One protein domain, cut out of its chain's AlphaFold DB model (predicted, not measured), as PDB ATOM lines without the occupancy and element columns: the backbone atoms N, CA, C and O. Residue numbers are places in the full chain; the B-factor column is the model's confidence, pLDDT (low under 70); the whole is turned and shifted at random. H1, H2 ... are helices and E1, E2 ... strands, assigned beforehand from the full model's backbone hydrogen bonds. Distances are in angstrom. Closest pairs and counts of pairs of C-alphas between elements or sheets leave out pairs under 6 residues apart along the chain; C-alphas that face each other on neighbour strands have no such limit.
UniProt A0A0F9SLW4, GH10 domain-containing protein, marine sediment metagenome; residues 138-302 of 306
ATOM      1  N   ASP A 138       3.596 -49.886  15.077       95.44
ATOM      2  CA  ASP A 138       4.565 -50.261  16.101       95.44
ATOM      3  C   ASP A 138       4.143 -49.811  17.504       95.44
ATOM      4  O   ASP A 138       4.376 -50.516  18.484       95.44
ATOM      5  N   LEU A 139       3.516 -48.635  17.627       97.00
ATOM      6  CA  LEU A 139       3.286 -47.991  18.920       97.00
ATOM      7  C   LEU A 139       1.895 -48.293  19.489       97.00
ATOM      8  O   LEU A 139       0.938 -48.611  18.774       97.00
ATOM      9  N   ALA A 140       1.763 -48.137  20.806       96.50
ATOM     10  CA  ALA A 140       0.516 -48.316  21.546       96.50
ATOM     11  C   ALA A 140      -0.345 -47.039  21.540       96.50
ATOM     12  O   ALA A 140      -0.738 -46.521  22.587       96.50
ATOM     13  N   VAL A 141      -0.621 -46.506  20.349       97.19
ATOM     14  CA  VAL A 141      -1.440 -45.300  20.151       97.19
ATOM     15  C   VAL A 141      -2.658 -45.613  19.287       97.19
ATOM     16  O   VAL A 141      -2.659 -46.575  18.521       97.19
ATOM     17  N   ALA A 142      -3.720 -44.811  19.420       96.56
ATOM     18  CA  ALA A 142      -4.987 -45.046  18.722       96.56
ATOM     19  C   ALA A 142      -4.823 -45.100  17.194       96.56
ATOM     20  O   ALA A 142      -5.383 -45.979  16.554       96.56
ATOM     21  N   GLU A 143      -4.006 -44.209  16.627       96.44
ATOM     22  CA  GLU A 143      -3.747 -44.179  15.185       96.44
ATOM     23  C   GLU A 143      -3.085 -45.475  14.690       96.44
ATOM     24  O   GLU A 143      -3.550 -46.067  13.719       96.44
ATOM     25  N   ASP A 144      -2.048 -45.955  15.379       97.81
ATOM     26  CA  ASP A 144      -1.362 -47.199  15.027       97.81
ATOM     27  C   ASP A 144      -2.272 -48.424  15.233       97.81
ATOM     28  O   ASP A 144      -2.254 -49.353  14.427       97.81
ATOM     29  N   ASN A 145      -3.122 -48.421  16.271       97.19
ATOM     30  CA  ASN A 145      -4.143 -49.459  16.472       97.19
ATOM     31  C   ASN A 145      -5.113 -49.531  15.283       97.19
ATOM     32  O   ASN A 145      -5.346 -50.616  14.744       97.19
ATOM     33  N   ASP A 146      -5.648 -48.385  14.855       97.50
ATOM     34  CA  ASP A 146      -6.548 -48.306  13.703       97.50
ATOM     35  C   ASP A 146      -5.840 -48.769  12.426       97.50
ATOM     36  O   ASP A 146      -6.410 -49.504  11.617       97.50
ATOM     37  N   ARG A 147      -4.573 -48.385  12.247       98.38
ATOM     38  CA  ARG A 147      -3.781 -48.757  11.073       98.38
ATOM     39  C   ARG A 147      -3.506 -50.253  11.007       98.38
ATOM     40  O   ARG A 147      -3.740 -50.846   9.955       98.38
ATOM     41  N   ARG A 148      -3.089 -50.872  12.119       98.56
ATOM     42  CA  ARG A 148      -2.930 -52.333  12.230       98.56
ATOM     43  C   ARG A 148      -4.226 -53.052  11.875       98.56
ATOM     44  O   ARG A 148      -4.214 -53.950  11.039       98.56
ATOM     45  N   TYR A 149      -5.353 -52.617  12.442       98.25
ATOM     46  CA  TYR A 149      -6.664 -53.204  12.157       98.25
ATOM     47  C   TYR A 149      -7.031 -53.130  10.665       98.25
ATOM     48  O   TYR A 149      -7.437 -54.129  10.067       98.25
ATOM     49  N   LEU A 150      -6.864 -51.960  10.042       98.56
ATOM     50  CA  LEU A 150      -7.164 -51.757   8.622       98.56
ATOM     51  C   LEU A 150      -6.222 -52.554   7.708       98.56
ATOM     52  O   LEU A 150      -6.671 -53.120   6.709       98.56
ATOM     53  N   LEU A 151      -4.939 -52.653   8.065       98.75
ATOM     54  CA  LEU A 151      -3.978 -53.485   7.346       98.75
ATOM     55  C   LEU A 151      -4.362 -54.968   7.421       98.75
ATOM     56  O   LEU A 151      -4.402 -55.630   6.385       98.75
ATOM     57  N   LEU A 152      -4.704 -55.483   8.607       98.69
ATOM     58  CA  LEU A 152      -5.128 -56.877   8.779       98.69
ATOM     59  C   LEU A 152      -6.413 -57.187   7.996       98.69
ATOM     60  O   LEU A 152      -6.492 -58.233   7.357       98.69
ATOM     61  N   LYS A 153      -7.375 -56.255   7.934       98.19
ATOM     62  CA  LYS A 153      -8.556 -56.385   7.058       98.19
ATOM     63  C   LYS A 153      -8.190 -56.471   5.578       98.19
ATOM     64  O   LYS A 153      -8.770 -57.269   4.837       98.19
ATOM     65  N   LEU A 154      -7.250 -55.639   5.124       98.62
ATOM     66  CA  LEU A 154      -6.752 -55.717   3.753       98.62
ATOM     67  C   LEU A 154      -6.101 -57.083   3.510       98.62
ATOM     68  O   LEU A 154      -6.444 -57.742   2.532       98.62
ATOM     69  N   VAL A 155      -5.226 -57.535   4.409       98.69
ATOM     70  CA  VAL A 155      -4.561 -58.842   4.327       98.69
ATOM     71  C   VAL A 155      -5.575 -59.983   4.251       98.69
ATOM     72  O   VAL A 155      -5.501 -60.788   3.324       98.69
ATOM     73  N   GLU A 156      -6.560 -60.024   5.146       98.44
ATOM     74  CA  GLU A 156      -7.614 -61.043   5.155       98.44
ATOM     75  C   GLU A 156      -8.336 -61.121   3.800       98.44
ATOM     76  O   GLU A 156      -8.507 -62.200   3.221       98.44
ATOM     77  N   ARG A 157      -8.699 -59.966   3.234       97.94
ATOM     78  CA  ARG A 157      -9.346 -59.864   1.919       97.94
ATOM     79  C   ARG A 157      -8.453 -60.371   0.783       97.94
ATOM     80  O   ARG A 157      -8.931 -61.083  -0.101       97.94
ATOM     81  N   LEU A 158      -7.166 -60.025   0.797       98.56
ATOM     82  CA  LEU A 158      -6.198 -60.473  -0.210       98.56
ATOM     83  C   LEU A 158      -5.995 -61.993  -0.143       98.56
ATOM     84  O   LEU A 158      -6.063 -62.669  -1.171       98.56
ATOM     85  N   LYS A 159      -5.810 -62.539   1.065       98.38
ATOM     86  CA  LYS A 159      -5.591 -63.975   1.288       98.38
ATOM     87  C   LYS A 159      -6.825 -64.801   0.935       98.38
ATOM     88  O   LYS A 159      -6.696 -65.786   0.212       98.38
ATOM     89  N   SER A 160      -8.014 -64.379   1.367       97.81
ATOM     90  CA  SER A 160      -9.280 -65.053   1.025       97.81
ATOM     91  C   SER A 160      -9.586 -65.035  -0.477       97.81
ATOM     92  O   SER A 160     -10.228 -65.953  -0.982       97.81
ATOM     93  N   SER A 161      -9.073 -64.039  -1.207       97.81
ATOM     94  CA  SER A 161      -9.208 -63.930  -2.665       97.81
ATOM     95  C   SER A 161      -8.083 -64.627  -3.446       97.81
ATOM     96  O   SER A 161      -8.043 -64.531  -4.671       97.81
ATOM     97  N   GLY A 162      -7.153 -65.313  -2.769       98.06
ATOM     98  CA  GLY A 162      -6.037 -66.018  -3.410       98.06
ATOM     99  C   GLY A 162      -5.000 -65.101  -4.070       98.06
ATOM    100  O   GLY A 162      -4.286 -65.536  -4.974       98.06
ATOM    101  N   ILE A 163      -4.916 -63.833  -3.653       98.62
ATOM    102  CA  ILE A 163      -3.939 -62.878  -4.187       98.62
ATOM    103  C   ILE A 163      -2.532 -63.241  -3.675       98.62
ATOM    104  O   ILE A 163      -2.381 -63.543  -2.486       98.62
ATOM    105  N   PRO A 164      -1.491 -63.215  -4.535       98.19
ATOM    106  CA  PRO A 164      -0.137 -63.620  -4.164       98.19
ATOM    107  C   PRO A 164       0.546 -62.562  -3.285       98.19
ATOM    108  O   PRO A 164       1.274 -61.706  -3.780       98.19
ATOM    109  N   LEU A 165       0.317 -62.644  -1.978       98.81
ATOM    110  CA  LEU A 165       1.007 -61.871  -0.949       98.81
ATOM    111  C   LEU A 165       1.854 -62.818  -0.095       98.81
ATOM    112  O   LEU A 165       1.315 -63.797   0.435       98.81
ATOM    113  N   ASP A 166       3.149 -62.521   0.037       98.81
ATOM    114  CA  ASP A 166       4.092 -63.362   0.784       98.81
ATOM    115  C   ASP A 166       4.472 -62.783   2.143       98.81
ATOM    116  O   ASP A 166       4.808 -63.549   3.042       98.81
ATOM    117  N   GLY A 167       4.411 -61.462   2.317       98.75
ATOM    118  CA  GLY A 167       4.773 -60.863   3.593       98.75
ATOM    119  C   GLY A 167       4.300 -59.435   3.811       98.75
ATOM    120  O   GLY A 167       3.741 -58.793   2.920       98.75
ATOM    121  N   ILE A 168       4.557 -58.948   5.022       98.88
ATOM    122  CA  ILE A 168       4.334 -57.565   5.445       98.88
ATOM    123  C   ILE A 168       5.665 -56.951   5.877       98.88
ATOM    124  O   ILE A 168       6.395 -57.519   6.690       98.88
ATOM    125  N   GLY A 169       5.971 -55.788   5.311       98.81
ATOM    126  CA  GLY A 169       7.024 -54.898   5.772       98.81
ATOM    127  C   GLY A 169       6.479 -53.942   6.831       98.81
ATOM    128  O   GLY A 169       5.512 -53.216   6.594       98.81
ATOM    129  N   VAL A 170       7.098 -53.962   8.002       98.81
ATOM    130  CA  VAL A 170       6.875 -53.021   9.094       98.81
ATOM    131  C   VAL A 170       8.011 -52.008   9.041       98.81
ATOM    132  O   VAL A 170       9.158 -52.359   9.330       98.81
ATOM    133  N   GLN A 171       7.710 -50.761   8.655       98.75
ATOM    134  CA  GLN A 171       8.746 -49.734   8.488       98.75
ATOM    135  C   GLN A 171       9.526 -49.502   9.783       98.75
ATOM    136  O   GLN A 171      10.740 -49.375   9.734       98.75
ATOM    137  N   ALA A 172       8.874 -49.545  10.948       98.44
ATOM    138  CA  ALA A 172       9.525 -49.336  12.241       98.44
ATOM    139  C   ALA A 172      10.182 -47.953  12.394       98.44
ATOM    140  O   ALA A 172      11.216 -47.808  13.047       98.44
ATOM    141  N   HIS A 173       9.544 -46.921  11.836       98.06
ATOM    142  CA  HIS A 173       9.827 -45.526  12.173       98.06
ATOM    143  C   HIS A 173       9.265 -45.206  13.565       98.06
ATOM    144  O   HIS A 173       8.141 -44.708  13.706       98.06
ATOM    145  N   LEU A 174      10.024 -45.528  14.615       98.06
ATOM    146  CA  LEU A 174       9.574 -45.399  16.000       98.06
ATOM    147  C   LEU A 174       9.594 -43.933  16.435       98.06
ATOM    148  O   LEU A 174      10.644 -43.368  16.737       98.06
ATOM    149  N   ASP A 175       8.422 -43.307  16.507       96.12
ATOM    150  CA  ASP A 175       8.300 -41.912  16.932       96.12
ATOM    151  C   ASP A 175       7.966 -41.788  18.422       96.12
ATOM    152  O   ASP A 175       6.798 -41.818  18.822       96.12
ATOM    153  N   LEU A 176       8.995 -41.587  19.252       93.81
ATOM    154  CA  LEU A 176       8.864 -41.508  20.714       93.81
ATOM    155  C   LEU A 176       8.044 -40.298  21.184       93.81
ATOM    156  O   LEU A 176       7.661 -40.226  22.352       93.81
ATOM    157  N   ARG A 177       7.739 -39.351  20.287       92.31
ATOM    158  CA  ARG A 177       6.851 -38.216  20.575       92.31
ATOM    159  C   ARG A 177       5.380 -38.621  20.582       92.31
ATOM    160  O   ARG A 177       4.580 -37.939  21.218       92.31
ATOM    161  N   LYS A 178       5.009 -39.675  19.843       93.62
ATOM    162  CA  LYS A 178       3.608 -40.092  19.672       93.62
ATOM    163  C   LYS A 178       3.082 -40.852  20.880       93.62
ATOM    164  O   LYS A 178       1.931 -40.663  21.267       93.62
ATOM    165  N   GLY A 179       3.905 -41.715  21.464       92.94
ATOM    166  CA  GLY A 179       3.499 -42.555  22.580       92.94
ATOM    167  C   GLY A 179       4.464 -43.706  22.846       92.94
ATOM    168  O   GLY A 179       5.505 -43.813  22.195       92.94
ATOM    169  N   PRO A 180       4.139 -44.558  23.829       94.62
ATOM    170  CA  PRO A 180       5.008 -45.649  24.228       94.62
ATOM    171  C   PRO A 180       4.974 -46.809  23.225       94.62
ATOM    172  O   PRO A 180       3.958 -47.083  22.580       94.62
ATOM    173  N   PHE A 181       6.088 -47.534  23.168       97.31
ATOM    174  CA  PHE A 181       6.136 -48.887  22.628       97.31
ATOM    175  C   PHE A 181       5.662 -49.890  23.690       97.31
ATOM    176  O   PHE A 181       6.115 -49.823  24.842       97.31
ATOM    177  N   ASP A 182       4.783 -50.806  23.288       98.19
ATOM    178  CA  ASP A 182       4.237 -51.884  24.117       98.19
ATOM    179  C   ASP A 182       4.506 -53.234  23.444       98.19
ATOM    180  O   ASP A 182       4.039 -53.501  22.334       98.19
ATOM    181  N   GLU A 183       5.266 -54.085  24.129       98.38
ATOM    182  CA  GLU A 183       5.700 -55.387  23.633       98.38
ATOM    183  C   GLU A 183       4.531 -56.328  23.352       98.38
ATOM    184  O   GLU A 183       4.593 -57.105  22.405       98.38
ATOM    185  N   THR A 184       3.472 -56.270  24.163       98.19
ATOM    186  CA  THR A 184       2.345 -57.205  24.058       98.19
ATOM    187  C   THR A 184       1.495 -56.866  22.842       98.19
ATOM    188  O   THR A 184       1.150 -57.752  22.062       98.19
ATOM    189  N   ILE A 185       1.193 -55.580  22.642       97.94
ATOM    190  CA  ILE A 185       0.442 -55.109  21.468       97.94
ATOM    191  C   ILE A 185       1.209 -55.422  20.184       97.94
ATOM    192  O   ILE A 185       0.617 -55.913  19.223       97.94
ATOM    193  N   PHE A 186       2.516 -55.157  20.170       98.50
ATOM    194  CA  PHE A 186       3.335 -55.438  19.000       98.50
ATOM    195  C   PHE A 186       3.458 -56.947  18.738       98.50
ATOM    196  O   PHE A 186       3.249 -57.368  17.604       98.50
ATOM    197  N   SER A 187       3.683 -57.771  19.771       98.44
ATOM    198  CA  SER A 187       3.729 -59.238  19.645       98.44
ATOM    199  C   SER A 187       2.440 -59.795  19.044       98.44
ATOM    200  O   SER A 187       2.497 -60.499  18.043       98.44
ATOM    201  N   HIS A 188       1.270 -59.420  19.574       98.44
ATOM    202  CA  HIS A 188      -0.009 -59.892  19.029       98.44
ATOM    203  C   HIS A 188      -0.205 -59.494  17.560       98.44
ATOM    204  O   HIS A 188      -0.707 -60.281  16.767       98.44
ATOM    205  N   PHE A 189       0.231 -58.296  17.165       98.62
ATOM    206  CA  PHE A 189       0.163 -57.883  15.765       98.62
ATOM    207  C   PHE A 189       1.060 -58.734  14.850       98.62
ATOM    208  O   PHE A 189       0.648 -59.105  13.748       98.62
ATOM    209  N   LEU A 190       2.273 -59.076  15.296       98.56
ATOM    210  CA  LEU A 190       3.155 -59.976  14.547       98.56
ATOM    211  C   LEU A 190       2.597 -61.410  14.497       98.56
ATOM    212  O   LEU A 190       2.709 -62.080  13.465       98.56
ATOM    213  N   GLU A 191       1.949 -61.877  15.567       98.50
ATOM    214  CA  GLU A 191       1.214 -63.148  15.599       98.50
ATOM    215  C   GLU A 191       0.050 -63.157  14.599       98.50
ATOM    216  O   GLU A 191      -0.085 -64.120  13.843       98.50
ATOM    217  N   ASP A 192      -0.733 -62.075  14.518       98.50
ATOM    218  CA  ASP A 192      -1.832 -61.934  13.556       98.50
ATOM    219  C   ASP A 192      -1.324 -62.039  12.109       98.50
ATOM    220  O   ASP A 192      -1.874 -62.803  11.312       98.50
ATOM    221  N   ILE A 193      -0.235 -61.334  11.763       98.56
ATOM    222  CA  ILE A 193       0.393 -61.446  10.432       98.56
ATOM    223  C   ILE A 193       0.844 -62.889  10.173       98.56
ATOM    224  O   ILE A 193       0.561 -63.457   9.111       98.56
ATOM    225  N   SER A 194       1.515 -63.500  11.150       97.69
ATOM    226  CA  SER A 194       2.012 -64.876  11.057       97.69
ATOM    227  C   SER A 194       0.875 -65.887  10.874       97.69
ATOM    228  O   SER A 194       1.024 -66.849  10.120       97.69
ATOM    229  N   GLY A 195      -0.287 -65.643  11.487       98.00
ATOM    230  CA  GLY A 195      -1.502 -66.449  11.344       98.00
ATOM    231  C   GLY A 195      -2.046 -66.505   9.912       98.00
ATOM    232  O   GLY A 195      -2.663 -67.499   9.526       98.00
ATOM    233  N   PHE A 196      -1.746 -65.503   9.077       98.25
ATOM    234  CA  PHE A 196      -2.042 -65.520   7.636       98.25
ATOM    235  C   PHE A 196      -0.994 -66.277   6.795       98.25
ATOM    236  O   PHE A 196      -1.105 -66.324   5.560       98.25
ATOM    237  N   GLY A 197       0.022 -66.865   7.435       97.69
ATOM    238  CA  GLY A 197       1.144 -67.532   6.775       97.69
ATOM    239  C   GLY A 197       2.022 -66.558   5.990       97.69
ATOM    240  O   GLY A 197       2.466 -66.892   4.892       97.69
ATOM    241  N   LEU A 198       2.182 -65.336   6.500       98.62
ATOM    242  CA  LEU A 198       2.976 -64.273   5.892       98.62
ATOM    243  C   LEU A 198       4.322 -64.118   6.609       98.62
ATOM    244  O   LEU A 198       4.398 -64.214   7.831       98.62
ATOM    245  N   GLU A 199       5.378 -63.855   5.839       98.19
ATOM    246  CA  GLU A 199       6.675 -63.429   6.367       98.19
ATOM    247  C   GLU A 199       6.597 -61.989   6.891       98.19
ATOM    248  O   GLU A 199       5.841 -61.159   6.377       98.19
ATOM    249  N   ILE A 200       7.432 -61.672   7.877       98.62
ATOM    250  CA  ILE A 200       7.539 -60.327   8.448       98.62
ATOM    251  C   ILE A 200       8.930 -59.777   8.147       98.62
ATOM    252  O   ILE A 200       9.932 -60.478   8.295       98.62
ATOM    253  N   LEU A 201       9.007 -58.512   7.747       98.38
ATOM    254  CA  LEU A 201      10.260 -57.767   7.659       98.38
ATOM    255  C   LEU A 201      10.157 -56.493   8.480       98.38
ATOM    256  O   LEU A 201       9.184 -55.763   8.345       98.38
ATOM    257  N   VAL A 202      11.192 -56.193   9.256       98.69
ATOM    258  CA  VAL A 202      11.414 -54.830   9.747       98.69
ATOM    259  C   VAL A 202      12.254 -54.113   8.695       98.69
ATOM    260  O   VAL A 202      13.393 -54.513   8.441       98.69
ATOM    261  N   THR A 203      11.694 -53.114   8.021       98.62
ATOM    262  CA  THR A 203      12.237 -52.612   6.745       98.62
ATOM    263  C   THR A 203      13.009 -51.299   6.863       98.62
ATOM    264  O   THR A 203      13.972 -51.106   6.115       98.62
ATOM    265  N   GLU A 204      12.642 -50.417   7.796       98.62
ATOM    266  CA  GLU A 204      13.099 -49.017   7.828       98.62
ATOM    267  C   GLU A 204      13.403 -48.527   9.265       98.62
ATOM    268  O   GLU A 204      13.191 -47.366   9.602       98.62
ATOM    269  N   LEU A 205      13.925 -49.406  10.133       98.75
ATOM    270  CA  LEU A 205      14.092 -49.121  11.562       98.75
ATOM    271  C   LEU A 205      14.937 -47.866  11.820       98.75
ATOM    272  O   LEU A 205      16.143 -47.834  11.553       98.75
ATOM    273  N   ASP A 206      14.310 -46.873  12.432       98.50
ATOM    274  CA  ASP A 206      14.931 -45.696  13.019       98.50
ATOM    275  C   ASP A 206      14.057 -45.153  14.161       98.50
ATOM    276  O   ASP A 206      12.949 -45.635  14.410       98.50
ATOM    277  N   VAL A 207      14.592 -44.209  14.937       98.25
ATOM    278  CA  VAL A 207      13.905 -43.699  16.130       98.25
ATOM    279  C   VAL A 207      13.889 -42.182  16.143       98.25
ATOM    280  O   VAL A 207      14.929 -41.546  16.298       98.25
ATOM    281  N   VAL A 208      12.704 -41.584  16.076       96.25
ATOM    282  CA  VAL A 208      12.544 -40.156  16.355       96.25
ATOM    283  C   VAL A 208      12.526 -39.951  17.862       96.25
ATOM    284  O   VAL A 208      11.507 -40.125  18.528       96.25
ATOM    285  N   GLU A 209      13.674 -39.557  18.405       94.06
ATOM    286  CA  GLU A 209      13.789 -39.091  19.787       94.06
ATOM    287  C   GLU A 209      13.525 -37.582  19.913       94.06
ATOM    288  O   GLU A 209      13.607 -36.837  18.930       94.06
ATOM    289  N   SER A 210      13.179 -37.130  21.122       89.38
ATOM    290  CA  SER A 210      12.756 -35.741  21.355       89.38
ATOM    291  C   SER A 210      13.131 -35.140  22.708       89.38
ATOM    292  O   SER A 210      12.727 -34.012  22.999       89.38
ATOM    293  N   ASP A 211      13.871 -35.853  23.561       88.75
ATOM    294  CA  ASP A 211      14.291 -35.308  24.857       88.75
ATOM    295  C   ASP A 211      15.568 -34.472  24.712       88.75
ATOM    296  O   ASP A 211      16.651 -34.841  25.158       88.75
ATOM    297  N   TYR A 212      15.444 -33.314  24.064       87.38
ATOM    298  CA  TYR A 212      16.574 -32.419  23.795       87.38
ATOM    299  C   TYR A 212      17.129 -31.716  25.047       87.38
ATOM    300  O   TYR A 212      18.111 -30.980  24.941       87.38
ATOM    301  N   ARG A 213      16.516 -31.914  26.225       87.31
ATOM    302  CA  ARG A 213      17.040 -31.423  27.512       87.31
ATOM    303  C   ARG A 213      18.048 -32.390  28.122       87.31
ATOM    304  O   ARG A 213      18.931 -31.946  28.855       87.31
ATOM    305  N   ALA A 214      17.906 -33.679  27.834       90.88
ATOM    306  CA  ALA A 214      18.849 -34.701  28.244       90.88
ATOM    307  C   ALA A 214      20.171 -34.587  27.470       90.88
ATOM    308  O   ALA A 214      20.242 -34.083  26.342       90.88
ATOM    309  N   SER A 215      21.245 -35.080  28.082       92.69
ATOM    310  CA  SER A 215      22.541 -35.177  27.418       92.69
ATOM    311  C   SER A 215      22.474 -36.123  26.205       92.69
ATOM    312  O   SER A 215      21.650 -37.041  26.168       92.69
ATOM    313  N   PRO A 216      23.361 -35.960  25.204       92.12
ATOM    314  CA  PRO A 216      23.447 -36.892  24.081       92.12
ATOM    315  C   PRO A 216      23.590 -38.363  24.502       92.12
ATOM    316  O   PRO A 216      22.984 -39.224  23.874       92.12
ATOM    317  N   ASP A 217      24.332 -38.643  25.578       94.94
ATOM    318  CA  ASP A 217      24.531 -40.005  26.088       94.94
ATOM    319  C   ASP A 217      23.254 -40.586  26.717       94.94
ATOM    320  O   ASP A 217      22.975 -41.775  26.572       94.94
ATOM    321  N   GLU A 218      22.453 -39.768  27.406       96.19
ATOM    322  CA  GLU A 218      21.140 -40.180  27.923       96.19
ATOM    323  C   GLU A 218      20.163 -40.496  26.789       96.19
ATOM    324  O   GLU A 218      19.520 -41.546  26.815       96.19
ATOM    325  N   ARG A 219      20.110 -39.638  25.765       95.88
ATOM    326  CA  ARG A 219      19.265 -39.837  24.576       95.88
ATOM    327  C   ARG A 219      19.664 -41.097  23.812       95.88
ATOM    328  O   ARG A 219      18.810 -41.913  23.484       95.88
ATOM    329  N   ASP A 220      20.965 -41.296  23.599       97.62
ATOM    330  CA  ASP A 220      21.503 -42.478  22.920       97.62
ATOM    331  C   ASP A 220      21.181 -43.781  23.668       97.62
ATOM    332  O   ASP A 220      20.866 -44.792  23.035       97.62
ATOM    333  N   ARG A 221      21.251 -43.774  25.009       97.94
ATOM    334  CA  ARG A 221      20.846 -44.926  25.831       97.94
ATOM    335  C   ARG A 221      19.348 -45.187  25.738       97.94
ATOM    336  O   ARG A 221      18.968 -46.336  25.553       97.94
ATOM    337  N   HIS A 222      18.520 -44.147  25.802       97.69
ATOM    338  CA  HIS A 222      17.071 -44.302  25.697       97.69
ATOM    339  C   HIS A 222      16.648 -44.890  24.340       97.69
ATOM    340  O   HIS A 222      15.877 -45.845  24.294       97.69
ATOM    341  N   VAL A 223      17.222 -44.391  23.237       98.31
ATOM    342  CA  VAL A 223      17.016 -44.964  21.895       98.31
ATOM    343  C   VAL A 223      17.419 -46.442  21.866       98.31
ATOM    344  O   VAL A 223      16.669 -47.277  21.367       98.31
ATOM    345  N   ALA A 224      18.574 -46.793  22.439       98.56
ATOM    346  CA  ALA A 224      19.039 -48.178  22.482       98.56
ATOM    347  C   ALA A 224      18.129 -49.101  23.307       98.56
ATOM    348  O   ALA A 224      17.896 -50.236  22.899       98.56
ATOM    349  N   GLU A 225      17.599 -48.625  24.434       98.19
ATOM    350  CA  GLU A 225      16.651 -49.366  25.272       98.19
ATOM    351  C   GLU A 225      15.352 -49.674  24.514       98.19
ATOM    352  O   GLU A 225      14.884 -50.813  24.544       98.19
ATOM    353  N   ILE A 226      14.796 -48.696  23.788       98.31
ATOM    354  CA  ILE A 226      13.593 -48.906  22.969       98.31
ATOM    355  C   ILE A 226      13.867 -49.883  21.824       98.31
ATOM    356  O   ILE A 226      13.104 -50.828  21.639       98.31
ATOM    357  N   VAL A 227      14.973 -49.708  21.095       98.62
ATOM    358  CA  VAL A 227      15.348 -50.603  19.987       98.62
ATOM    359  C   VAL A 227      15.574 -52.029  20.480       98.62
ATOM    360  O   VAL A 227      15.143 -52.971  19.821       98.62
ATOM    361  N   LYS A 228      16.192 -52.207  21.653       98.19
ATOM    362  CA  LYS A 228      16.348 -53.532  22.256       98.19
ATOM    363  C   LYS A 228      14.986 -54.179  22.514       98.19
ATOM    364  O   LYS A 228      14.768 -55.294  22.061       98.19
ATOM    365  N   ARG A 229      14.069 -53.479  23.194       98.00
ATOM    366  CA  ARG A 229      12.716 -53.990  23.491       98.00
ATOM    367  C   ARG A 229      11.963 -54.358  22.212       98.00
ATOM    368  O   ARG A 229      11.360 -55.421  22.142       98.00
ATOM    369  N   TYR A 230      12.043 -53.503  21.193       98.62
ATOM    370  CA  TYR A 230      11.431 -53.745  19.888       98.62
ATOM    371  C   TYR A 230      11.978 -55.013  19.221       98.62
ATOM    372  O   TYR A 230      11.216 -55.884  18.804       98.62
ATOM    373  N   LEU A 231      13.306 -55.145  19.155       98.50
ATOM    374  CA  LEU A 231      13.956 -56.282  18.509       98.50
ATOM    375  C   LEU A 231      13.823 -57.582  19.299       98.50
ATOM    376  O   LEU A 231      13.706 -58.626  18.670       98.50
ATOM    377  N   ASP A 232      13.791 -57.539  20.634       97.19
ATOM    378  CA  ASP A 232      13.519 -58.719  21.463       97.19
ATOM    379  C   ASP A 232      12.151 -59.339  21.101       97.19
ATOM    380  O   ASP A 232      12.034 -60.561  21.019       97.19
ATOM    381  N   VAL A 233      11.129 -58.508  20.843       97.75
ATOM    382  CA  VAL A 233       9.802 -58.970  20.395       97.75
ATOM    383  C   VAL A 233       9.834 -59.414  18.937       97.75
ATOM    384  O   VAL A 233       9.355 -60.497  18.616       97.75
ATOM    385  N   ALA A 234      10.408 -58.617  18.035       97.94
ATOM    386  CA  ALA A 234      10.436 -58.972  16.619       97.94
ATOM    387  C   ALA A 234      11.178 -60.301  16.383       97.94
ATOM    388  O   ALA A 234      10.676 -61.180  15.689       97.94
ATOM    389  N   LEU A 235      12.357 -60.477  16.992       97.06
ATOM    390  CA  LEU A 235      13.208 -61.660  16.820       97.06
ATOM    391  C   LEU A 235      12.698 -62.898  17.569       97.06
ATOM    392  O   LEU A 235      13.210 -63.990  17.325       97.06
ATOM    393  N   SER A 236      11.703 -62.770  18.455       95.38
ATOM    394  CA  SER A 236      11.043 -63.936  19.057       95.38
ATOM    395  C   SER A 236      10.071 -64.632  18.092       95.38
ATOM    396  O   SER A 236       9.698 -65.782  18.329       95.38
ATOM    397  N   HIS A 237       9.704 -63.977  16.983       94.38
ATOM    398  CA  HIS A 237       8.810 -64.514  15.960       94.38
ATOM    399  C   HIS A 237       9.603 -65.208  14.850       94.38
ATOM    400  O   HIS A 237      10.393 -64.592  14.138       94.38
ATOM    401  N   THR A 238       9.350 -66.502  14.645       92.88
ATOM    402  CA  THR A 238      10.067 -67.326  13.652       92.88
ATOM    403  C   THR A 238       9.773 -66.942  12.199       92.88
ATOM    404  O   THR A 238      10.531 -67.299  11.301       92.88
ATOM    405  N   THR A 239       8.692 -66.200  11.958       95.19
ATOM    406  CA  THR A 239       8.307 -65.644  10.651       95.19
ATOM    407  C   THR A 239       9.055 -64.356  10.297       95.19
ATOM    408  O   THR A 239       8.944 -63.889   9.158       95.19
ATOM    409  N   LEU A 240       9.830 -63.779  11.227       97.19
ATOM    410  CA  LEU A 240      10.672 -62.623  10.943       97.19
ATOM    411  C   LEU A 240      11.831 -63.025  10.020       97.19
ATOM    412  O   LEU A 240      12.722 -63.789  10.382       97.19
ATOM    413  N   ALA A 241      11.846 -62.452   8.820       96.06
ATOM    414  CA  ALA A 241      12.787 -62.785   7.755       96.06
ATOM    415  C   ALA A 241      13.956 -61.786   7.623       96.06
ATOM    416  O   ALA A 241      14.826 -61.952   6.753       96.06
ATOM    417  N   GLY A 242      13.980 -60.723   8.435       95.62
ATOM    418  CA  GLY A 242      15.065 -59.744   8.453       95.62
ATOM    419  C   GLY A 242      14.711 -58.410   9.105       95.62
ATOM    420  O   GLY A 242      13.543 -58.078   9.297       95.62
ATOM    421  N   VAL A 243      15.764 -57.650   9.410       97.81
ATOM    422  CA  VAL A 243      15.707 -56.288   9.949       97.81
ATOM    423  C   VAL A 243      16.646 -55.404   9.134       97.81
ATOM    424  O   VAL A 243      17.794 -55.782   8.889       97.81
ATOM    425  N   SER A 244      16.177 -54.228   8.737       97.69
ATOM    426  CA  SER A 244      16.967 -53.182   8.095       97.69
ATOM    427  C   SER A 244      16.698 -51.849   8.786       97.69
ATOM    428  O   SER A 244      15.560 -51.553   9.135       97.69
ATOM    429  N   THR A 245      17.746 -51.052   8.996       98.31
ATOM    430  CA  THR A 245      17.620 -49.672   9.482       98.31
ATOM    431  C   THR A 245      17.471 -48.710   8.309       98.31
ATOM    432  O   THR A 245      18.053 -48.951   7.244       98.31
ATOM    433  N   TRP A 246      16.751 -47.599   8.486       97.69
ATOM    434  CA  TRP A 246      16.627 -46.578   7.436       97.69
ATOM    435  C   TRP A 246      17.794 -45.593   7.446       97.69
ATOM    436  O   TRP A 246      17.713 -44.431   7.846       97.69
ATOM    437  N   GLY A 247      18.940 -46.122   7.028       96.00
ATOM    438  CA  GLY A 247      20.222 -45.442   7.071       96.00
ATOM    439  C   GLY A 247      21.169 -46.067   8.087       96.00
ATOM    440  O   GLY A 247      20.809 -46.915   8.905       96.00
ATOM    441  N   LEU A 248      22.432 -45.658   7.997       95.56
ATOM    442  CA  LEU A 248      23.509 -46.171   8.840       95.56
ATOM    443  C   LEU A 248      23.912 -45.161   9.919       95.56
ATOM    444  O   LEU A 248      24.064 -45.516  11.084       95.56
ATOM    445  N   SER A 249      24.089 -43.901   9.525       97.12
ATOM    446  CA  SER A 249      24.593 -42.825  10.376       97.12
ATOM    447  C   SER A 249      23.603 -41.682  10.443       97.12
ATOM    448  O   SER A 249      23.050 -41.292   9.412       97.12
ATOM    449  N   ASP A 250      23.483 -41.088  11.633       96.06
ATOM    450  CA  ASP A 250      22.690 -39.883  11.870       96.06
ATOM    451  C   ASP A 250      22.984 -38.819  10.790       96.06
ATOM    452  O   ASP A 250      22.052 -38.185  10.301       96.06
ATOM    453  N   ARG A 251      24.248 -38.675  10.332       94.06
ATOM    454  CA  ARG A 251      24.696 -37.660   9.348       94.06
ATOM    455  C   ARG A 251      23.820 -37.573   8.098       94.06
ATOM    456  O   ARG A 251      23.670 -36.486   7.551       94.06
ATOM    457  N   HIS A 252      23.323 -38.708   7.620       92.44
ATOM    458  CA  HIS A 252      22.563 -38.808   6.374       92.44
ATOM    459  C   HIS A 252      21.094 -39.164   6.618       92.44
ATOM    460  O   HIS A 252      20.372 -39.441   5.671       92.44
ATOM    461  N   SER A 253      20.659 -39.165   7.880       93.81
ATOM    462  CA  SER A 253      19.287 -39.491   8.246       93.81
ATOM    463  C   SER A 253      18.302 -38.452   7.721       93.81
ATOM    464  O   SER A 253      18.552 -37.248   7.798       93.81
ATOM    465  N   TRP A 254      17.144 -38.921   7.265       92.19
ATOM    466  CA  TRP A 254      15.995 -38.086   6.921       92.19
ATOM    467  C   TRP A 254      15.292 -37.480   8.150       92.19
ATOM    468  O   TRP A 254      14.492 -36.552   8.009       92.19
ATOM    469  N   LEU A 255      15.586 -37.984   9.354       92.12
ATOM    470  CA  LEU A 255      14.959 -37.535  10.589       92.12
ATOM    471  C   LEU A 255      15.323 -36.083  10.911       92.12
ATOM    472  O   LEU A 255      16.476 -35.655  10.827       92.12
ATOM    473  N   THR A 256      14.316 -35.326  11.340       86.62
ATOM    474  CA  THR A 256      14.450 -33.905  11.677       86.62
ATOM    475  C   THR A 256      14.288 -33.674  13.179       86.62
ATOM    476  O   THR A 256      13.783 -34.523  13.913       86.62
ATOM    477  N   VAL A 257      14.736 -32.508  13.641       86.00
ATOM    478  CA  VAL A 257      14.506 -32.012  15.006       86.00
ATOM    479  C   VAL A 257      13.669 -30.732  14.928       86.00
ATOM    480  O   VAL A 257      13.754 -30.016  13.923       86.00
ATOM    481  N   PRO A 258      12.840 -30.425  15.938       84.81
ATOM    482  CA  PRO A 258      12.023 -29.223  15.923       84.81
ATOM    483  C   PRO A 258      12.890 -27.954  16.055       84.81
ATOM    484  O   PRO A 258      14.023 -28.032  16.541       84.81
ATOM    485  N   PRO A 259      12.392 -26.774  15.632       84.25
ATOM    486  CA  PRO A 259      13.168 -25.532  15.616       84.25
ATOM    487  C   PRO A 259      13.834 -25.167  16.949       84.25
ATOM    488  O   PRO A 259      14.960 -24.681  16.958       84.25
ATOM    489  N   GLU A 260      13.166 -25.427  18.071       81.81
ATOM    490  CA  GLU A 260      13.660 -25.186  19.430       81.81
ATOM    491  C   GLU A 260      14.839 -26.081  19.842       81.81
ATOM    492  O   GLU A 260      15.537 -25.764  20.803       81.81
ATOM    493  N   ALA A 261      15.069 -27.179  19.119       82.75
ATOM    494  CA  ALA A 261      16.176 -28.105  19.332       82.75
ATOM    495  C   ALA A 261      17.360 -27.856  18.384       82.75
ATOM    496  O   ALA A 261      18.359 -28.578  18.438       82.75
ATOM    497  N   LEU A 262      17.260 -26.860  17.496       83.62
ATOM    498  CA  LEU A 262      18.341 -26.522  16.578       83.62
ATOM    499  C   LEU A 262      19.529 -25.895  17.332       83.62
ATOM    500  O   LEU A 262      19.327 -25.079  18.236       83.62
ATOM    501  N   PRO A 263      20.774 -26.220  16.942       80.19
ATOM    502  CA  PRO A 263      21.961 -25.543  17.450       80.19
ATOM    503  C   PRO A 263      21.897 -24.011  17.305       80.19
ATOM    504  O   PRO A 263      21.428 -23.479  16.297       80.19
ATOM    505  N   VAL A 264      22.420 -23.293  18.306       81.00
ATOM    506  CA  VAL A 264      22.415 -21.812  18.366       81.00
ATOM    507  C   VAL A 264      23.235 -21.178  17.236       81.00
ATOM    508  O   VAL A 264      22.955 -20.056  16.823       81.00
ATOM    509  N   ASP A 265      24.218 -21.904  16.704       82.00
ATOM    510  CA  ASP A 265      25.013 -21.486  15.543       82.00
ATOM    511  C   ASP A 265      24.220 -21.498  14.221       82.00
ATOM    512  O   ASP A 265      24.745 -21.126  13.173       82.00
ATOM    513  N   GLY A 266      22.942 -21.888  14.271       73.94
ATOM    514  CA  GLY A 266      22.049 -21.921  13.125       73.94
ATOM    515  C   GLY A 266      22.219 -23.162  12.256       73.94
ATOM    516  O   GLY A 266      21.638 -23.197  11.168       73.94
ATOM    517  N   THR A 267      22.972 -24.172  12.708       77.19
ATOM    518  CA  THR A 267      23.111 -25.445  11.996       77.19
ATOM    519  C   THR A 267      21.741 -26.076  11.765       77.19
ATOM    520  O   THR A 267      20.923 -26.223  12.674       77.19
ATOM    521  N   ARG A 268      21.487 -26.459  10.514       76.12
ATOM    522  CA  ARG A 268      20.275 -27.145  10.058       76.12
ATOM    523  C   ARG A 268      20.677 -28.289   9.143       76.12
ATOM    524  O   ARG A 268      21.706 -28.206   8.478       76.12
ATOM    525  N   GLY A 269      19.823 -29.300   9.058       71.00
ATOM    526  CA  GLY A 269      19.999 -30.416   8.133       71.00
ATOM    527  C   GLY A 269      20.015 -31.775   8.833       71.00
ATOM    528  O   GLY A 269      19.654 -31.858  10.009       71.00
ATOM    529  N   PRO A 270      20.392 -32.836   8.099       75.69
ATOM    530  CA  PRO A 270      20.458 -34.191   8.635       75.69
ATOM    531  C   PRO A 270      21.554 -34.306   9.711       75.69
ATOM    532  O   PRO A 270      22.450 -33.465   9.796       75.69
ATOM    533  N   GLY A 271      21.492 -35.332  10.564       78.38
ATOM    534  CA  GLY A 271      22.481 -35.543  11.636       78.38
ATOM    535  C   GLY A 271      22.162 -34.930  12.989       78.38
ATOM    536  O   GLY A 271      22.956 -35.087  13.914       78.38
ATOM    537  N   LEU A 272      21.020 -34.251  13.119       85.88
ATOM    538  CA  LEU A 272      20.606 -33.619  14.374       85.88
ATOM    539  C   LEU A 272      19.800 -34.560  15.278       85.88
ATOM    540  O   LEU A 272      19.974 -34.540  16.500       85.88
ATOM    541  N   ASN A 273      18.933 -35.382  14.684       94.00
ATOM    542  CA  ASN A 273      18.242 -36.441  15.408       94.00
ATOM    543  C   ASN A 273      19.208 -37.612  15.649       94.00
ATOM    544  O   ASN A 273      20.067 -37.892  14.813       94.00
ATOM    545  N   ARG A 274      19.077 -38.278  16.799       95.31
ATOM    546  CA  ARG A 274      19.978 -39.357  17.232       95.31
ATOM    547  C   ARG A 274      19.333 -40.739  17.093       95.31
ATOM    548  O   ARG A 274      19.532 -41.594  17.954       95.31
ATOM    549  N   GLY A 275      18.610 -40.968  16.000       96.81
ATOM    550  CA  GLY A 275      17.797 -42.162  15.772       96.81
ATOM    551  C   GLY A 275      18.473 -43.373  15.128       96.81
ATOM    552  O   GLY A 275      17.811 -44.396  14.991       96.81
ATOM    553  N   LEU A 276      19.745 -43.284  14.705       98.12
ATOM    554  CA  LEU A 276      20.425 -44.362  13.970       98.12
ATOM    555  C   LEU A 276      21.591 -45.013  14.746       98.12
ATOM    556  O   LEU A 276      22.072 -44.456  15.743       98.12
ATOM    557  N   PRO A 277      22.094 -46.189  14.300       98.31
ATOM    558  CA  PRO A 277      23.127 -46.943  15.021       98.31
ATOM    559  C   PRO A 277      24.495 -46.254  15.123       98.31
ATOM    560  O   PRO A 277      25.277 -46.578  16.021       98.31
ATOM    561  N   TYR A 278      24.806 -45.323  14.218       98.19
ATOM    562  CA  TYR A 278      26.071 -44.588  14.209       98.19
ATOM    563  C   TYR A 278      25.839 -43.082  14.298       98.19
ATOM    564  O   TYR A 278      24.929 -42.534  13.679       98.19
ATOM    565  N   ALA A 279      26.704 -42.401  15.046       95.44
ATOM    566  CA  ALA A 279      26.699 -40.947  15.136       95.44
ATOM    567  C   ALA A 279      27.147 -40.308  13.812       95.44
ATOM    568  O   ALA A 279      27.612 -40.983  12.886       95.44
ATOM    569  N   ALA A 280      27.038 -38.980  13.726       92.12
ATOM    570  CA  ALA A 280      27.394 -38.227  12.525       92.12
ATOM    571  C   ALA A 280      28.883 -38.320  12.127       92.12
ATOM    572  O   ALA A 280      29.245 -37.952  11.013       92.12
ATOM    573  N   ASP A 281      29.759 -38.796  13.009       93.12
ATOM    574  CA  ASP A 281      31.187 -39.056  12.784       93.12
ATOM    575  C   ASP A 281      31.501 -40.550  12.571       93.12
ATOM    576  O   ASP A 281      32.665 -40.942  12.602       93.12
ATOM    577  N   MET A 282      30.477 -41.386  12.350       96.19
ATOM    578  CA  MET A 282      30.567 -42.850  12.248       96.19
ATOM    579  C   MET A 282      31.011 -43.559  13.536       96.19
ATOM    580  O   MET A 282      31.285 -44.762  13.512       96.19
ATOM    581  N   ARG A 283      31.032 -42.877  14.687       96.94
ATOM    582  CA  ARG A 283      31.220 -43.552  15.974       96.94
ATOM    583  C   ARG A 283      30.006 -44.447  16.272       96.94
ATOM    584  O   ARG A 283      28.870 -43.980  16.141       96.94
ATOM    585  N   PRO A 284      30.202 -45.710  16.693       98.12
ATOM    586  CA  PRO A 284      29.095 -46.569  17.095       98.12
ATOM    587  C   PRO A 284      28.376 -45.995  18.321       98.12
ATOM    588  O   PRO A 284      29.018 -45.578  19.289       98.12
ATOM    589  N   LYS A 285      27.043 -45.995  18.283       98.31
ATOM    590  CA  LYS A 285      26.181 -45.600  19.402       98.31
ATOM    591  C   LYS A 285      25.667 -46.837  20.152       98.31
ATOM    592  O   LYS A 285      25.672 -47.929  19.580       98.31
ATOM    593  N   PRO A 286      25.168 -46.685  21.392       98.62
ATOM    594  CA  PRO A 286      24.493 -47.749  22.139       98.62
ATOM    595  C   PRO A 286      23.457 -48.546  21.326       98.62
ATOM    596  O   PRO A 286      23.400 -49.764  21.464       98.62
ATOM    597  N   MET A 287      22.717 -47.909  20.407       98.50
ATOM    598  CA  MET A 287      21.771 -48.594  19.512       98.50
ATOM    599  C   MET A 287      22.432 -49.701  18.674       98.50
ATOM    600  O   MET A 287      21.855 -50.774  18.521       98.50
ATOM    601  N   ARG A 288      23.657 -49.496  18.169       98.31
ATOM    602  CA  ARG A 288      24.396 -50.542  17.439       98.31
ATOM    603  C   ARG A 288      24.636 -51.769  18.317       98.31
ATOM    604  O   ARG A 288      24.540 -52.891  17.826       98.31
ATOM    605  N   GLN A 289      24.981 -51.556  19.587       98.06
ATOM    606  CA  GLN A 289      25.201 -52.653  20.526       98.06
ATOM    607  C   GLN A 289      23.885 -53.362  20.853       98.06
ATOM    608  O   GLN A 289      23.853 -54.582  20.820       98.06
ATOM    609  N   ALA A 290      22.794 -52.616  21.057       98.12
ATOM    610  CA  ALA A 290      21.466 -53.193  21.265       98.12
ATOM    611  C   ALA A 290      21.024 -54.089  20.096       98.12
ATOM    612  O   ALA A 290      20.544 -55.194  20.328       98.12
ATOM    613  N   ILE A 291      21.246 -53.653  18.848       98.06
ATOM    614  CA  ILE A 291      20.986 -54.474  17.655       98.06
ATOM    615  C   ILE A 291      21.842 -55.746  17.689       98.06
ATOM    616  O   ILE A 291      21.315 -56.842  17.529       98.06
ATOM    617  N   LEU A 292      23.153 -55.619  17.922       96.56
ATOM    618  CA  LEU A 292      24.059 -56.769  17.978       96.56
ATOM    619  C   LEU A 292      23.632 -57.781  19.052       96.56
ATOM    620  O   LEU A 292      23.543 -58.973  18.767       96.56
ATOM    621  N   ASP A 293      23.343 -57.308  20.262       95.56
ATOM    622  CA  ASP A 293      22.938 -58.152  21.383       95.56
ATOM    623  C   ASP A 293      21.602 -58.848  21.107       95.56
ATOM    624  O   ASP A 293      21.458 -60.025  21.428       95.56
ATOM    625  N   ALA A 294      20.638 -58.163  20.485       95.19
ATOM    626  CA  ALA A 294      19.356 -58.763  20.127       95.19
ATOM    627  C   ALA A 294      19.543 -59.945  19.159       95.19
ATOM    628  O   ALA A 294      19.015 -61.028  19.395       95.19
ATOM    629  N   PHE A 295      20.378 -59.789  18.127       93.50
ATOM    630  CA  PHE A 295      20.670 -60.870  17.177       93.50
ATOM    631  C   PHE A 295      21.509 -62.010  17.769       93.50
ATOM    632  O   PHE A 295      21.322 -63.158  17.379       93.50
ATOM    633  N   LEU A 296      22.426 -61.725  18.700       92.19
ATOM    634  CA  LEU A 296      23.217 -62.764  19.371       92.19
ATOM    635  C   LEU A 296      22.391 -63.588  20.367       92.19
ATOM    636  O   LEU A 296      22.701 -64.758  20.587       92.19
ATOM    637  N   ASN A 297      21.370 -62.980  20.974       88.38
ATOM    638  CA  ASN A 297      20.500 -63.630  21.954       88.38
ATOM    639  C   ASN A 297      19.237 -64.243  21.336       88.38
ATOM    640  O   ASN A 297      18.566 -65.035  22.000       88.38
ATOM    641  N   ALA A 298      18.906 -63.897  20.089       83.94
ATOM    642  CA  ALA A 298      17.834 -64.546  19.351       83.94
ATOM    643  C   ALA A 298      18.133 -66.047  19.218       83.94
ATOM    644  O   ALA A 298      19.248 -66.450  18.872       83.94
ATOM    645  N   VAL A 299      17.138 -66.892  19.507       65.94
ATOM    646  CA  VAL A 299      17.282 -68.345  19.350       65.94
ATOM    647  C   VAL A 299      17.617 -68.630  17.878       65.94
ATOM    648  O   VAL A 299      16.901 -68.147  17.000       65.94
ATOM    649  N   PRO A 300      18.692 -69.382  17.565       55.53
ATOM    650  CA  PRO A 300      19.103 -69.583  16.182       55.53
ATOM    651  C   PRO A 300      17.998 -70.228  15.340       55.53
ATOM    652  O   PRO A 300      17.439 -71.254  15.728       55.53
ATOM    653  N   PHE A 301      17.787 -69.693  14.134       51.12
ATOM    654  CA  PHE A 301      16.847 -70.195  13.117       51.12
ATOM    655  C   PHE A 301      17.028 -71.701  12.794       51.12
ATOM    656  O   PHE A 301      16.103 -72.357  12.337       51.12
ATOM    657  N   ASN A 302      18.204 -72.277  13.086       39.19
ATOM    658  CA  ASN A 302      18.585 -73.654  12.739       39.19
ATOM    659  C   ASN A 302      18.427 -74.700  13.865       39.19
ATOM    660  O   ASN A 302      18.988 -75.787  13.744       39.19
TER     661      ASN A 302
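Overview. This is residues 138 to 302 of the 306 residues of the protein "GH10 domain-containing protein" of marine sediment metagenome (UniProt A0A0F9SLW4). A small, twisted parallel sheet has its long strand E3 in the middle, E1 and then E2 along one side and E4 along the other; H3 covers it lengthwise and H4 packs on H3. H2 grazes the sheet with H1 beside it, and residues 246 to 285, without a named element, reach to one end of the elongated whole. The 165 printed residues include four named helices and four named strands, in the order H1 E1 E2 H2 E3 H3 E4 H4, a mixed class. The whole is compact, with a radius of gyration of the C-alphas of 17.1 A, and spans 57 by 35 by 25 A.

Arrangement. H1, residues 142 to 160, only just touches H2, residues 183 to 195, with 3 pairs of C-alphas within 8 A, the closest those of Arg 148 and Phe 189 at 7.3 A. E1, residues 167 to 170, and E2, residues 173 to 175, lie on one side of E3, residues 199 to 208, and E4, residues 240 to 245, on the other side. Within hydrogen-bond range of E3 are N 168 and O 199 at 2.9 A for E1, N 174 and O 206 at 2.9 A for E2, and N 244 and O 202 at 2.8 A for E4. H2 only grazes this branched sheet, with residues 190 to 194. H3, residues 216 to 234, lies over E3 at a height over the sheet of 9.6 A. H3 touches H2 with residues 229 to 234 alone; the closest C-alphas, of Ser 187 and Val 233, are 6.1 A apart. H4, residues 286 to 297, touches H3 at a shallow tilt of 25 degrees, the same way; the closest C-alphas, of Ala 224 and Met 287, are 4.1 A apart. E2, H2, E3 and E3, H3, E4 are strand-helix-strand units, parallel neighbour strands with a helix between, with right-handed crossovers. In H1, H2, H3 and H4 every O i to N i+4 pair is within hydrogen-bond range.

Along the chain. H1 begins at C-alpha 142 (-4.987, -45.046, 18.722) and measures 27.1 A; E1 measures 9.8 A, E2 6.2 A, H2 18.0 A, E3 26.0 A, H3 26.7 A and E4 14.8 A. H4, 16.4 A, ends at C-alpha 297 (20.500, -63.630, 21.954).

Size, cuts and confidence. The C-alphas farthest apart, of Gly 162 and Asp 265, are 57.5 A apart. The printed part has no cut, the E4 to H4 link is long, and pLDDT is under 70 at residues 299 to 302.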